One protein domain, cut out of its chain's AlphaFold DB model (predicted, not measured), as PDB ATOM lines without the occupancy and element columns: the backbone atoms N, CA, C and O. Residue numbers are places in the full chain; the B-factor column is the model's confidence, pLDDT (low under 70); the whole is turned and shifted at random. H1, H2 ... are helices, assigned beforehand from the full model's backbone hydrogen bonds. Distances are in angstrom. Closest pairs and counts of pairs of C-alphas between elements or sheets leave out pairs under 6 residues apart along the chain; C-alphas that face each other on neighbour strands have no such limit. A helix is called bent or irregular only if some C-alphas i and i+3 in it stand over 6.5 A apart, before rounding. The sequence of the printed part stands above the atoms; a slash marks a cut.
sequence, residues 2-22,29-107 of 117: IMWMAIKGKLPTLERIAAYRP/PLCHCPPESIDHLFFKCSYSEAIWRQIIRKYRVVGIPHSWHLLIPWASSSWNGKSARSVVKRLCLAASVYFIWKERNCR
ATOM      1  N   ILE A   2       6.339  -8.190 -20.922       95.44
ATOM      2  CA  ILE A   2       6.941  -6.909 -21.375       95.44
ATOM      3  C   ILE A   2       8.045  -7.064 -22.433       95.44
ATOM      4  O   ILE A   2       8.000  -6.387 -23.455       95.44
ATOM      5  N   MET A   3       8.990  -7.992 -22.239       94.62
ATOM      6  CA  MET A   3      10.072  -8.238 -23.205       94.62
ATOM      7  C   MET A   3       9.544  -8.529 -24.619       94.62
ATOM      8  O   MET A   3      10.047  -7.995 -25.601       94.62
ATOM      9  N   TRP A   4       8.492  -9.340 -24.732       94.44
ATOM     10  CA  TRP A   4       7.887  -9.671 -26.022       94.44
ATOM     11  C   TRP A   4       7.230  -8.455 -26.684       94.44
ATOM     12  O   TRP A   4       7.409  -8.226 -27.879       94.44
ATOM     13  N   MET A   5       6.525  -7.637 -25.899       96.00
ATOM     14  CA  MET A   5       5.944  -6.381 -26.380       96.00
ATOM     15  C   MET A   5       7.022  -5.406 -26.862       96.00
ATOM     16  O   MET A   5       6.832  -4.746 -27.883       96.00
ATOM     17  N   ALA A   6       8.166  -5.361 -26.173       95.12
ATOM     18  CA  ALA A   6       9.324  -4.575 -26.581       95.12
ATOM     19  C   ALA A   6       9.895  -5.077 -27.918       95.12
ATOM     20  O   ALA A   6      10.087  -4.292 -28.844       95.12
ATOM     21  N   ILE A   7      10.083  -6.394 -28.070       94.06
ATOM     22  CA  ILE A   7      10.572  -7.004 -29.320       94.06
ATOM     23  C   ILE A   7       9.638  -6.673 -30.492       94.06
ATOM     24  O   ILE A   7      10.100  -6.366 -31.584       94.06
ATOM     25  N   LYS A   8       8.321  -6.697 -30.268       93.12
ATOM     26  CA  LYS A   8       7.321  -6.363 -31.292       93.12
ATOM     27  C   LYS A   8       7.161  -4.858 -31.542       93.12
ATOM     28  O   LYS A   8       6.331  -4.491 -32.367       93.12
ATOM     29  N   GLY A   9       7.882  -3.994 -30.820       91.69
ATOM     30  CA  GLY A   9       7.732  -2.538 -30.925       91.69
ATOM     31  C   GLY A   9       6.347  -2.036 -30.498       91.69
ATOM     32  O   GLY A   9       5.891  -0.995 -30.967       91.69
ATOM     33  N   LYS A  10       5.649  -2.795 -29.643       93.62
ATOM     34  CA  LYS A  10       4.269  -2.531 -29.203       93.62
ATOM     35  C   LYS A  10       4.179  -1.920 -27.805       93.62
ATOM     36  O   LYS A  10       3.077  -1.782 -27.279       93.62
ATOM     37  N   LEU A  11       5.304  -1.568 -27.184       95.25
ATOM     38  CA  LEU A  11       5.267  -0.830 -25.924       95.25
ATOM     39  C   LEU A  11       4.682   0.575 -26.145       95.25
ATOM     40  O   LEU A  11       5.027   1.217 -27.139       95.25
ATOM     41  N   PRO A  12       3.812   1.068 -25.245       95.06
ATOM     42  CA  PRO A  12       3.220   2.399 -25.342       95.06
ATOM     43  C   PRO A  12       4.221   3.480 -24.902       95.06
ATOM     44  O   PRO A  12       4.076   4.104 -23.846       95.06
ATOM     45  N   THR A  13       5.272   3.666 -25.700       95.88
ATOM     46  CA  THR A  13       6.213   4.775 -25.526       95.88
ATOM     47  C   THR A  13       5.520   6.107 -25.815       95.88
ATOM     48  O   THR A  13       4.537   6.140 -26.559       95.88
ATOM     49  N   LEU A  14       5.996   7.208 -25.233       95.19
ATOM     50  CA  LEU A  14       5.352   8.513 -25.417       95.19
ATOM     51  C   LEU A  14       5.412   8.971 -26.878       95.19
ATOM     52  O   LEU A  14       4.439   9.539 -27.360       95.19
ATOM     53  N   GLU A  15       6.480   8.640 -27.609       94.69
ATOM     54  CA  GLU A  15       6.554   8.852 -29.062       94.69
ATOM     55  C   GLU A  15       5.414   8.131 -29.809       94.69
ATOM     56  O   GLU A  15       4.726   8.733 -30.630       94.69
ATOM     57  N   ARG A  16       5.142   6.859 -29.477       93.75
ATOM     58  CA  ARG A  16       4.020   6.108 -30.069       93.75
ATOM     59  C   ARG A  16       2.664   6.668 -29.659       93.75
ATOM     60  O   ARG A  16       1.739   6.643 -30.460       93.75
ATOM     61  N   ILE A  17       2.519   7.122 -28.417       93.75
ATOM     62  CA  ILE A  17       1.267   7.720 -27.937       93.75
ATOM     63  C   ILE A  17       1.008   9.046 -28.661       93.75
ATOM     64  O   ILE A  17      -0.128   9.295 -29.062       93.75
ATOM     65  N   ALA A  18       2.044   9.859 -28.887       93.44
ATOM     66  CA  ALA A  18       1.936  11.139 -29.581       93.44
ATOM     67  C   ALA A  18       1.415  10.995 -31.020       93.44
ATOM     68  O   ALA A  18       0.673  11.858 -31.481       93.44
ATOM     69  N   ALA A  19       1.691   9.868 -31.688       91.06
ATOM     70  CA  ALA A  19       1.124   9.561 -33.005       91.06
ATOM     71  C   ALA A  19      -0.419   9.486 -33.013       91.06
ATOM     72  O   ALA A  19      -1.037   9.739 -34.041       91.06
ATOM     73  N   TYR A  20      -1.043   9.157 -31.875       91.50
ATOM     74  CA  TYR A  20      -2.504   9.126 -31.714       91.50
ATOM     75  C   TYR A  20      -3.050  10.318 -30.914       91.50
ATOM     76  O   TYR A  20      -4.244  10.604 -30.966       91.50
ATOM     77  N   ARG A  21      -2.199  10.996 -30.132       91.69
ATOM     78  CA  ARG A  21      -2.541  12.160 -29.302       91.69
ATOM     79  C   ARG A  21      -1.445  13.231 -29.416       91.69
ATOM     80  O   ARG A  21      -0.573  13.283 -28.550       91.69
ATOM     81  N   PRO A  22      -1.500  14.110 -30.434       84.75
ATOM     82  CA  PRO A  22      -0.408  15.032 -30.777       84.75
ATOM     83  C   PRO A  22       0.039  15.999 -29.668       84.75
ATOM     84  O   PRO A  22       1.160  16.486 -29.700       84.75
ATOM     85  N   PRO A  29      10.230  10.044 -18.992       95.06
ATOM     86  CA  PRO A  29      10.024  10.179 -17.545       95.06
ATOM     87  C   PRO A  29      11.268   9.857 -16.707       95.06
ATOM     88  O   PRO A  29      11.325  10.183 -15.522       95.06
ATOM     89  N   LEU A  30      12.250   9.162 -17.293       96.19
ATOM     90  CA  LEU A  30      13.454   8.728 -16.589       96.19
ATOM     91  C   LEU A  30      14.567   9.784 -16.595       96.19
ATOM     92  O   LEU A  30      15.210   9.976 -15.565       96.19
ATOM     93  N   CYS A  31      14.796  10.447 -17.734       96.19
ATOM     94  CA  CYS A  31      15.882  11.423 -17.915       96.19
ATOM     95  C   CYS A  31      15.421  12.818 -18.363       96.19
ATOM     96  O   CYS A  31      16.251  13.705 -18.513       96.19
ATOM     97  N   HIS A  32      14.123  13.011 -18.598       95.06
ATOM     98  CA  HIS A  32      13.506  14.258 -19.063       95.06
ATOM     99  C   HIS A  32      13.957  14.750 -20.452       95.06
ATOM    100  O   HIS A  32      13.614  15.860 -20.847       95.06
ATOM    101  N   CYS A  33      14.643  13.912 -21.238       95.44
ATOM    102  CA  CYS A  33      14.995  14.207 -22.629       95.44
ATOM    103  C   CYS A  33      13.924  13.674 -23.604       95.44
ATOM    104  O   CYS A  33      13.509  12.518 -23.466       95.44
ATOM    105  N   PRO A  34      13.472  14.462 -24.595       90.06
ATOM    106  CA  PRO A  34      12.590  13.991 -25.663       90.06
ATOM    107  C   PRO A  34      13.362  13.497 -26.911       90.06
ATOM    108  O   PRO A  34      14.508  13.902 -27.118       90.06
ATOM    109  N   PRO A  35      12.731  12.689 -27.789       93.81
ATOM    110  CA  PRO A  35      11.502  11.931 -27.555       93.81
ATOM    111  C   PRO A  35      11.780  10.569 -26.888       93.81
ATOM    112  O   PRO A  35      12.778   9.899 -27.162       93.81
ATOM    113  N   GLU A  36      10.857  10.107 -26.041       96.00
ATOM    114  CA  GLU A  36      10.845   8.741 -25.509       96.00
ATOM    115  C   GLU A  36      10.409   7.750 -26.601       96.00
ATOM    116  O   GLU A  36       9.231   7.403 -26.726       96.00
ATOM    117  N   SER A  37      11.375   7.279 -27.386       95.69
ATOM    118  CA  SER A  37      11.245   6.113 -28.266       95.69
ATOM    119  C   SER A  37      11.657   4.822 -27.547       95.69
ATOM    120  O   SER A  37      12.203   4.858 -26.444       95.69
ATOM    121  N   ILE A  38      11.440   3.655 -28.166       94.75
ATOM    122  CA  ILE A  38      11.900   2.373 -27.596       94.75
ATOM    123  C   ILE A  38      13.430   2.319 -27.476       94.75
ATOM    124  O   ILE A  38      13.977   1.833 -26.487       94.75
ATOM    125  N   ASP A  39      14.113   2.867 -28.477       94.06
ATOM    126  CA  ASP A  39      15.567   2.925 -28.542       94.06
ATOM    127  C   ASP A  39      16.113   3.926 -27.523       94.06
ATOM    128  O   ASP A  39      17.085   3.645 -26.824       94.06
ATOM    129  N   HIS A  40      15.433   5.064 -27.350       95.50
ATOM    130  CA  HIS A  40      15.763   5.991 -26.281       95.50
ATOM    131  C   HIS A  40      15.561   5.351 -24.909       95.50
ATOM    132  O   HIS A  40      16.498   5.295 -24.119       95.50
ATOM    133  N   LEU A  41      14.374   4.811 -24.639       96.62
ATOM    134  CA  LEU A  41      14.025   4.257 -23.337       96.62
ATOM    135  C   LEU A  41      15.004   3.175 -22.883       96.62
ATOM    136  O   LEU A  41      15.377   3.157 -21.712       96.62
ATOM    137  N   PHE A  42      15.434   2.289 -23.783       94.81
ATOM    138  CA  PHE A  42      16.338   1.207 -23.412       94.81
ATOM    139  C   PHE A  42      17.815   1.532 -23.607       94.81
ATOM    140  O   PHE A  42      18.594   0.978 -22.850       94.81
ATOM    141  N   PHE A  43      18.229   2.407 -24.526       91.88
ATOM    142  CA  PHE A  43      19.657   2.606 -24.822       91.88
ATOM    143  C   PHE A  43      20.150   4.043 -24.687       91.88
ATOM    144  O   PHE A  43      21.189   4.246 -24.069       91.88
ATOM    145  N   LYS A  44      19.415   5.037 -25.202       93.25
ATOM    146  CA  LYS A  44      19.887   6.441 -25.214       93.25
ATOM    147  C   LYS A  44      19.507   7.243 -23.966       93.25
ATOM    148  O   LYS A  44      19.956   8.370 -23.789       93.25
ATOM    149  N   CYS A  45      18.650   6.697 -23.112       96.38
ATOM    150  CA  CYS A  45      18.286   7.294 -21.838       96.38
ATOM    151  C   CYS A  45      19.441   7.119 -20.847       96.38
ATOM    152  O   CYS A  45      19.823   5.988 -20.550       96.38
ATOM    153  N   SER A  46      19.941   8.218 -20.275       96.12
ATOM    154  CA  SER A  46      21.054   8.205 -19.312       96.12
ATOM    155  C   SER A  46      20.802   7.297 -18.098       96.12
ATOM    156  O   SER A  46      21.721   6.642 -17.605       96.12
ATOM    157  N   TYR A  47      19.546   7.187 -17.649       96.12
ATOM    158  CA  TYR A  47      19.144   6.261 -16.588       96.12
ATOM    159  C   TYR A  47      19.353   4.793 -16.998       96.12
ATOM    160  O   TYR A  47      19.986   4.016 -16.281       96.12
ATOM    161  N   SER A  48      18.848   4.409 -18.171       95.06
ATOM    162  CA  SER A  48      18.959   3.041 -18.691       95.06
ATOM    163  C   SER A  48      20.391   2.695 -19.091       95.06
ATOM    164  O   SER A  48      20.844   1.571 -18.878       95.06
ATOM    165  N   GLU A  49      21.146   3.664 -19.605       93.31
ATOM    166  CA  GLU A  49      22.561   3.506 -19.919       93.31
ATOM    167  C   GLU A  49      23.376   3.133 -18.670       93.31
ATOM    168  O   GLU A  49      24.189   2.203 -18.708       93.31
ATOM    169  N   ALA A  50      23.119   3.789 -17.534       93.75
ATOM    170  CA  ALA A  50      23.775   3.463 -16.269       93.75
ATOM    171  C   ALA A  50      23.501   2.013 -15.824       93.75
ATOM    172  O   ALA A  50      24.396   1.348 -15.290       93.75
ATOM    173  N   ILE A  51      22.297   1.493 -16.084       92.88
ATOM    174  CA  ILE A  51      21.936   0.093 -15.824       92.88
ATOM    175  C   ILE A  51      22.732  -0.843 -16.744       92.88
ATOM    176  O   ILE A  51      23.353  -1.799 -16.268       92.88
ATOM    177  N   TRP A  52      22.797  -0.553 -18.048       90.81
ATOM    178  CA  TRP A  52      23.563  -1.370 -18.995       90.81
ATOM    179  C   TRP A  52      25.047  -1.426 -18.671       90.81
ATOM    180  O   TRP A  52      25.625  -2.513 -18.700       90.81
ATOM    181  N   ARG A  53      25.660  -0.297 -18.296       90.06
ATOM    182  CA  ARG A  53      27.073  -0.254 -17.883       90.06
ATOM    183  C   ARG A  53      27.349  -1.218 -16.727       90.06
ATOM    184  O   ARG A  53      28.345  -1.945 -16.747       90.06
ATOM    185  N   GLN A  54      26.446  -1.294 -15.748       90.31
ATOM    186  CA  GLN A  54      26.574  -2.229 -14.626       90.31
ATOM    187  C   GLN A  54      26.438  -3.693 -15.064       90.31
ATOM    188  O   GLN A  54      27.227  -4.534 -14.627       90.31
ATOM    189  N   ILE A  55      25.486  -4.002 -15.947       87.50
ATOM    190  CA  ILE A  55      25.255  -5.361 -16.465       87.50
ATOM    191  C   ILE A  55      26.441  -5.833 -17.307       87.50
ATOM    192  O   ILE A  55      26.958  -6.927 -17.081       87.50
ATOM    193  N   ILE A  56      26.904  -5.003 -18.244       88.44
ATOM    194  CA  ILE A  56      28.056  -5.281 -19.109       88.44
ATOM    195  C   ILE A  56      29.281  -5.616 -18.260       88.44
ATOM    196  O   ILE A  56      29.908  -6.657 -18.468       88.44
ATOM    197  N   ARG A  57      29.560  -4.789 -17.242       88.38
ATOM    198  CA  ARG A  57      30.664  -5.007 -16.300       88.38
ATOM    199  C   ARG A  57      30.495  -6.305 -15.509       88.38
ATOM    200  O   ARG A  57      31.438  -7.087 -15.414       88.38
ATOM    201  N   LYS A  58      29.302  -6.561 -14.963       85.56
ATOM    202  CA  LYS A  58      29.025  -7.733 -14.113       85.56
ATOM    203  C   LYS A  58      29.122  -9.055 -14.876       85.56
ATOM    204  O   LYS A  58      29.651 -10.026 -14.346       85.56
ATOM    205  N   TYR A  59      28.637  -9.096 -16.115       81.50
ATOM    206  CA  TYR A  59      28.571 -10.320 -16.921       81.50
ATOM    207  C   TYR A  59      29.683 -10.433 -17.971       81.50
ATOM    208  O   TYR A  59      29.657 -11.371 -18.772       81.50
ATOM    209  N   ARG A  60      30.650  -9.497 -17.958       84.38
ATOM    210  CA  ARG A  60      31.785  -9.411 -18.896       84.38
ATOM    211  C   ARG A  60      31.345  -9.611 -20.346       84.38
ATOM    212  O   ARG A  60      31.917 -10.408 -21.087       84.38
ATOM    213  N   VAL A  61      30.254  -8.951 -20.720       81.56
ATOM    214  CA  VAL A  61      29.729  -9.052 -22.079       81.56
ATOM    215  C   VAL A  61      30.430  -8.023 -22.949       81.56
ATOM    216  O   VAL A  61      30.451  -6.847 -22.613       81.56
ATOM    217  N   VAL A  62      30.965  -8.460 -24.082       81.38
ATOM    218  CA  VAL A  62      31.612  -7.588 -25.065       81.38
ATOM    219  C   VAL A  62      30.737  -7.513 -26.312       81.38
ATOM    220  O   VAL A  62      30.062  -8.486 -26.652       81.38
ATOM    221  N   GLY A  63      30.733  -6.355 -26.973       82.12
ATOM    222  CA  GLY A  63      30.065  -6.177 -28.263       82.12
ATOM    223  C   GLY A  63      28.537  -6.142 -28.200       82.12
ATOM    224  O   GLY A  63      27.904  -6.467 -29.197       82.12
ATOM    225  N   ILE A  64      27.937  -5.768 -27.059       84.88
ATOM    226  CA  ILE A  64      26.488  -5.517 -27.011       84.88
ATOM    227  C   ILE A  64      26.176  -4.312 -27.909       84.88
ATOM    228  O   ILE A  64      26.720  -3.233 -27.658       84.88
ATOM    229  N   PRO A  65      25.286  -4.448 -28.906       89.75
ATOM    230  CA  PRO A  65      24.857  -3.314 -29.708       89.75
ATOM    231  C   PRO A  65      24.138  -2.263 -28.858       89.75
ATOM    232  O   PRO A  65      23.283  -2.594 -28.038       89.75
ATOM    233  N   HIS A  66      24.440  -0.987 -29.093       86.56
ATOM    234  CA  HIS A  66      23.827   0.141 -28.386       86.56
ATOM    235  C   HIS A  66      22.547   0.635 -29.083       86.56
ATOM    236  O   HIS A  66      22.359   1.822 -29.335       86.56
ATOM    237  N   SER A  67      21.706  -0.312 -29.490       90.50
ATOM    238  CA  SER A  67      20.470  -0.060 -30.226       90.50
ATOM    239  C   SER A  67      19.508  -1.223 -30.017       90.50
ATOM    240  O   SER A  67      19.907  -2.390 -30.077       90.50
ATOM    241  N   TRP A  68      18.222  -0.921 -29.834       91.06
ATOM    242  CA  TRP A  68      17.196  -1.943 -29.631       91.06
ATOM    243  C   TRP A  68      17.060  -2.879 -30.836       91.06
ATOM    244  O   TRP A  68      16.966  -4.098 -30.672       91.06
ATOM    245  N   HIS A  69      17.100  -2.324 -32.051       89.62
ATOM    246  CA  HIS A  69      16.917  -3.097 -33.280       89.62
ATOM    247  C   HIS A  69      18.093  -4.043 -33.567       89.62
ATOM    248  O   HIS A  69      17.883  -5.108 -34.141       89.62
ATOM    249  N   LEU A  70      19.308  -3.698 -33.127       92.56
ATOM    250  CA  LEU A  70      20.491  -4.555 -33.270       92.56
ATOM    251  C   LEU A  70      20.645  -5.545 -32.112       92.56
ATOM    252  O   LEU A  70      21.121  -6.663 -32.316       92.56
ATOM    253  N   LEU A  71      20.230  -5.158 -30.902       91.81
ATOM    254  CA  LEU A  71      20.363  -5.982 -29.704       91.81
ATOM    255  C   LEU A  71      19.655  -7.328 -29.854       91.81
ATOM    256  O   LEU A  71      20.226  -8.353 -29.495       91.81
ATOM    257  N   ILE A  72      18.406  -7.342 -30.330       91.38
ATOM    258  CA  ILE A  72      17.583  -8.560 -30.321       91.38
ATOM    259  C   ILE A  72      18.138  -9.646 -31.259       91.38
ATOM    260  O   ILE A  72      18.315 -10.774 -30.785       91.38
ATOM    261  N   PRO A  73      18.472  -9.353 -32.534       93.31
ATOM    262  CA  PRO A  73      19.146 -10.320 -33.400       93.31
ATOM    263  C   PRO A  73      20.482 -10.785 -32.817       93.31
ATOM    264  O   PRO A  73      20.738 -11.987 -32.755       93.31
ATOM    265  N   TRP A  74      21.298  -9.854 -32.314       93.38
ATOM    266  CA  TRP A  74      22.601 -10.172 -31.733       93.38
ATOM    267  C   TRP A  74      22.498 -11.055 -30.481       93.38
ATOM    268  O   TRP A  74      23.258 -12.006 -30.327       93.38
ATOM    269  N   ALA A  75      21.547 -10.788 -29.586       91.19
ATOM    270  CA  ALA A  75      21.333 -11.590 -28.383       91.19
ATOM    271  C   ALA A  75      20.780 -12.976 -28.740       91.19
ATOM    272  O   ALA A  75      21.138 -13.969 -28.106       91.19
ATOM    273  N   SER A  76      19.946 -13.054 -29.780       90.75
ATOM    274  CA  SER A  76      19.399 -14.315 -30.287       90.75
ATOM    275  C   SER A  76      20.464 -15.185 -30.951       90.75
ATOM    276  O   SER A  76      20.375 -16.403 -30.858       90.75
ATOM    277  N   SER A  77      21.489 -14.609 -31.580       91.38
ATOM    278  CA  SER A  77      22.619 -15.381 -32.112       91.38
ATOM    279  C   SER A  77      23.658 -15.704 -31.034       91.38
ATOM    280  O   SER A  77      24.104 -16.842 -30.921       91.38
ATOM    281  N   SER A  78      24.006 -14.728 -30.194       89.00
ATOM    282  CA  SER A  78      25.114 -14.832 -29.237       89.00
ATOM    283  C   SER A  78      24.749 -15.602 -27.967       89.00
ATOM    284  O   SER A  78      25.625 -16.176 -27.314       89.00
ATOM    285  N   TRP A  79      23.475 -15.586 -27.559       90.94
ATOM    286  CA  TRP A  79      22.997 -16.153 -26.291       90.94
ATOM    287  C   TRP A  79      21.889 -17.204 -26.490       90.94
ATOM    288  O   TRP A  79      21.028 -17.363 -25.624       90.94
ATOM    289  N   ASN A  80      21.880 -17.948 -27.601       90.12
ATOM    290  CA  ASN A  80      20.914 -19.041 -27.840       90.12
ATOM    291  C   ASN A  80      21.258 -20.370 -27.145       90.12
ATOM    292  O   ASN A  80      20.423 -21.270 -27.098       90.12
ATOM    293  N   GLY A  81      22.455 -20.510 -26.570       91.50
ATOM    294  CA  GLY A  81      22.884 -21.763 -25.947       91.50
ATOM    295  C   GLY A  81      22.028 -22.185 -24.742       91.50
ATOM    296  O   GLY A  81      21.368 -21.359 -24.101       91.50
ATOM    297  N   LYS A  82      22.097 -23.474 -24.389       93.25
ATOM    298  CA  LYS A  82      21.419 -24.068 -23.218       93.25
ATOM    299  C   LYS A  82      22.225 -23.977 -21.914       93.25
ATOM    300  O   LYS A  82      21.725 -24.357 -20.864       93.25
ATOM    301  N   SER A  83      23.460 -23.474 -21.961       94.50
ATOM    302  CA  SER A  83      24.296 -23.335 -20.764       94.50
ATOM    303  C   SER A  83      23.670 -22.376 -19.746       94.50
ATOM    304  O   SER A  83      23.032 -21.391 -20.125       94.50
ATOM    305  N   ALA A  84      23.919 -22.606 -18.452       93.31
ATOM    306  CA  ALA A  84      23.449 -21.725 -17.380       93.31
ATOM    307  C   ALA A  84      23.851 -20.259 -17.627       93.31
ATOM    308  O   ALA A  84      23.041 -19.350 -17.478       93.31
ATOM    309  N   ARG A  85      25.076 -20.027 -18.120       90.56
ATOM    310  CA  ARG A  85      25.562 -18.692 -18.501       90.56
ATOM    311  C   ARG A  85      24.695 -18.040 -19.582       90.56
ATOM    312  O   ARG A  85      24.405 -16.852 -19.492       90.56
ATOM    313  N   SER A  86      24.299 -18.801 -20.600       91.12
ATOM    314  CA  SER A  86      23.443 -18.319 -21.687       91.12
ATOM    315  C   SER A  86      22.030 -17.990 -21.189       91.12
ATOM    316  O   SER A  86      21.503 -16.914 -21.468       91.12
ATOM    317  N   VAL A  87      21.457 -18.868 -20.357       92.50
ATOM    318  CA  VAL A  87      20.154 -18.653 -19.704       92.50
ATOM    319  C   VAL A  87      20.174 -17.385 -18.848       92.50
ATOM    320  O   VAL A  87      19.313 -16.524 -19.014       92.50
ATOM    321  N   VAL A  88      21.186 -17.224 -17.990       92.38
ATOM    322  CA  VAL A  88      21.336 -16.051 -17.119       92.38
ATOM    323  C   VAL A  88      21.427 -14.762 -17.934       92.38
ATOM    324  O   VAL A  88      20.744 -13.801 -17.603       92.38
ATOM    325  N   LYS A  89      22.188 -14.730 -19.036       91.31
ATOM    326  CA  LYS A  89      22.264 -13.540 -19.903       91.31
ATOM    327  C   LYS A  89      20.892 -13.139 -20.464       91.31
ATOM    328  O   LYS A  89      20.533 -11.964 -20.402       91.31
ATOM    329  N   ARG A  90      20.096 -14.106 -20.943       91.81
ATOM    330  CA  ARG A  90      18.725 -13.849 -21.428       91.81
ATOM    331  C   ARG A  90      17.794 -13.367 -20.315       91.81
ATOM    332  O   ARG A  90      17.012 -12.445 -20.540       91.81
ATOM    333  N   LEU A  91      17.893 -13.950 -19.120       93.25
ATOM    334  CA  LEU A  91      17.117 -13.516 -17.955       93.25
ATOM    335  C   LEU A  91      17.490 -12.095 -17.527       93.25
ATOM    336  O   LEU A  91      16.597 -11.290 -17.289       93.25
ATOM    337  N   CYS A  92      18.778 -11.753 -17.505       91.94
ATOM    338  CA  CYS A  92      19.240 -10.401 -17.192       91.94
ATOM    339  C   CYS A  92      18.710  -9.372 -18.191       91.94
ATOM    340  O   CYS A  92      18.240  -8.316 -17.778       91.94
ATOM    341  N   LEU A  93      18.732  -9.684 -19.490       92.38
ATOM    342  CA  LEU A  93      18.145  -8.831 -20.527       92.38
ATOM    343  C   LEU A  93      16.653  -8.592 -20.276       92.38
ATOM    344  O   LEU A  93      16.214  -7.446 -20.194       92.38
ATOM    345  N   ALA A  94      15.888  -9.673 -20.099       94.38
ATOM    346  CA  ALA A  94      14.448  -9.597 -19.874       94.38
ATOM    347  C   ALA A  94      14.099  -8.847 -18.578       94.38
ATOM    348  O   ALA A  94      13.177  -8.029 -18.573       94.38
ATOM    349  N   ALA A  95      14.847  -9.087 -17.499       94.69
ATOM    350  CA  ALA A  95      14.676  -8.404 -16.222       94.69
ATOM    351  C   ALA A  95      14.977  -6.905 -16.343       94.69
ATOM    352  O   ALA A  95      14.191  -6.090 -15.874       94.69
ATOM    353  N   SER A  96      16.060  -6.529 -17.023       93.94
ATOM    354  CA  SER A  96      16.441  -5.120 -17.208       93.94
ATOM    355  C   SER A  96      15.371  -4.355 -17.975       93.94
ATOM    356  O   SER A  96      14.918  -3.305 -17.529       93.94
ATOM    357  N   VAL A  97      14.890  -4.933 -19.078       96.06
ATOM    358  CA  VAL A  97      13.776  -4.382 -19.863       96.06
ATOM    359  C   VAL A  97      12.521  -4.225 -19.005       96.06
ATOM    360  O   VAL A  97      11.873  -3.181 -19.044       96.06
ATOM    361  N   TYR A  98      12.189  -5.236 -18.197       96.50
ATOM    362  CA  TYR A  98      11.036  -5.183 -17.303       96.50
ATOM    363  C   TYR A  98      11.164  -4.083 -16.242       96.50
ATOM    364  O   TYR A  98      10.237  -3.292 -16.085       96.50
ATOM    365  N   PHE A  99      12.288  -4.004 -15.527       96.19
ATOM    366  CA  PHE A  99      12.462  -3.042 -14.437       96.19
ATOM    367  C   PHE A  99      12.588  -1.600 -14.933       96.19
ATOM    368  O   PHE A  99      12.025  -0.710 -14.303       96.19
ATOM    369  N   ILE A 100      13.232  -1.368 -16.082       96.62
ATOM    370  CA  ILE A 100      13.248  -0.048 -16.735       96.62
ATOM    371  C   ILE A 100      11.820   0.374 -17.095       96.62
ATOM    372  O   ILE A 100      11.395   1.481 -16.767       96.62
ATOM    373  N   TRP A 101      11.054  -0.522 -17.727       97.06
ATOM    374  CA  TRP A 101       9.663  -0.252 -18.090       97.06
ATOM    375  C   TRP A 101       8.782   0.016 -16.864       97.06
ATOM    376  O   TRP A 101       7.978   0.949 -16.860       97.06
ATOM    377  N   LYS A 102       8.953  -0.787 -15.811       95.44
ATOM    378  CA  LYS A 102       8.241  -0.635 -14.542       95.44
ATOM    379  C   LYS A 102       8.530   0.727 -13.915       95.44
ATOM    380  O   LYS A 102       7.588   1.451 -13.626       95.44
ATOM    381  N   GLU A 103       9.801   1.088 -13.757       95.56
ATOM    382  CA  GLU A 103      10.212   2.375 -13.187       95.56
ATOM    383  C   GLU A 103       9.651   3.551 -13.995       95.56
ATOM    384  O   GLU A 103       9.080   4.484 -13.431       95.56
ATOM    385  N   ARG A 104       9.733   3.476 -15.329       95.38
ATOM    386  CA  ARG A 104       9.144   4.476 -16.227       95.38
ATOM    387  C   ARG A 104       7.654   4.654 -15.950       95.38
ATOM    388  O   ARG A 104       7.193   5.784 -15.808       95.38
ATOM    389  N   ASN A 105       6.903   3.560 -15.849       94.75
ATOM    390  CA  ASN A 105       5.473   3.628 -15.553       94.75
ATOM    391  C   ASN A 105       5.209   4.175 -14.148       94.75
ATOM    392  O   ASN A 105       4.336   5.021 -13.998       94.75
ATOM    393  N   CYS A 106       5.987   3.777 -13.141       93.56
ATOM    394  CA  CYS A 106       5.863   4.325 -11.791       93.56
ATOM    395  C   CYS A 106       6.040   5.852 -11.765       93.56
ATOM    396  O   CYS A 106       5.328   6.527 -11.028       93.56
ATOM    397  N   ARG A 107       6.938   6.419 -12.585       92.31
ATOM    398  CA  ARG A 107       7.115   7.880 -12.680       92.31
ATOM    399  C   ARG A 107       5.979   8.589 -13.407       92.31
ATOM    400  O   ARG A 107       5.627   9.692 -13.006       92.31
TER     401      ARG A 107
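Overview. This is residues 2 to 22 and 29 to 107 of the 117 residues of a protein of Prunus persica (UniProt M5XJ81). Three helices run lengthwise, the long H6 opposite in direction to H4 and H5, and the short H3, set about perpendicular to them, meets H4 and H5 near their first residues, making a corner with H4 at Ser 48 and coming closest to H5 at Trp 68. H1 crosses H6 on another side, while H2 and residues 19 to 22 lie out at one end, away from the other helices. The 100 printed residues have six named helices, H1 to H6 in chain order, and no named strand; the class is all helix, with mostly crossed helix packing. The whole is compact, with a radius of gyration of the C-alphas of 13.9 A, yet elongated in outline, spanning 46 by 24 by 22 A.

Along the chain. H1 is residues 2 to 7, beginning at C-alpha 2 (6.941, -6.909, -21.375). H2 is residues 14 to 18. H3 is residues 38 to 44 and is only just irregular: C-alphas 41 and 44 are 6.53 A apart. H4, residues 46 to 59, is 20.1 A long and begins at C-alpha 46 (21.054, 8.205, -19.312). H5, residues 68 to 78, is 15.1 A long. H6, residues 84 to 107, is the longest helix at 34.1 A and ends at C-alpha 107 (7.115, 7.880, -12.680).

Arrangement. H3 and H6 are the hubs, touching three helices each. They only just touch, with 3 pairs of C-alphas within 8 A, the closest being Phe 42 and Val 97 at 7.1 A; H6 does so with residues 97 to 100 alone. H4 touches H6, opposite ways at a shallow tilt of 18 degrees, with the C-alphas of Ser 48 and Ile 100 closest at 6.8 A. H1 touches H6 about perpendicular, at 76 degrees, closest at the C-alphas of Met 3 and Ala 94, 5.7 A apart. H3 touches H5 about perpendicular, at 82 degrees, closest at the C-alphas of Asp 39 and Trp 68, 5.2 A apart. H3 and H4 touch only at the corner, where the C-alphas of Phe 42 and Ser 48 are closest at 5.7 A. H5 and H6 are close but not clearly touching, with the C-alphas of Ala 75 and Arg 90 closest at 7.8 A. H2 touches no helix. Every O i to N i+4 pair is within hydrogen-bond range in H1, H2, H3, H4 and H6, and 5 of 7 are in H5.

Size, cuts and confidence. The C-alphas farthest apart, those of Pro 22 and Ser 83, are 46.7 A apart. Residues 23 to 28 are cut out, and C-alphas 22 and 29 are 17.5 A apart across the cut. Of the links printed whole, H3 to H4 and H5 to H6 are tight, H1 to H2 and H4 to H5 are short, and none is long. The mean pLDDT of the printed part is 92.4, and no printed residue is under 70.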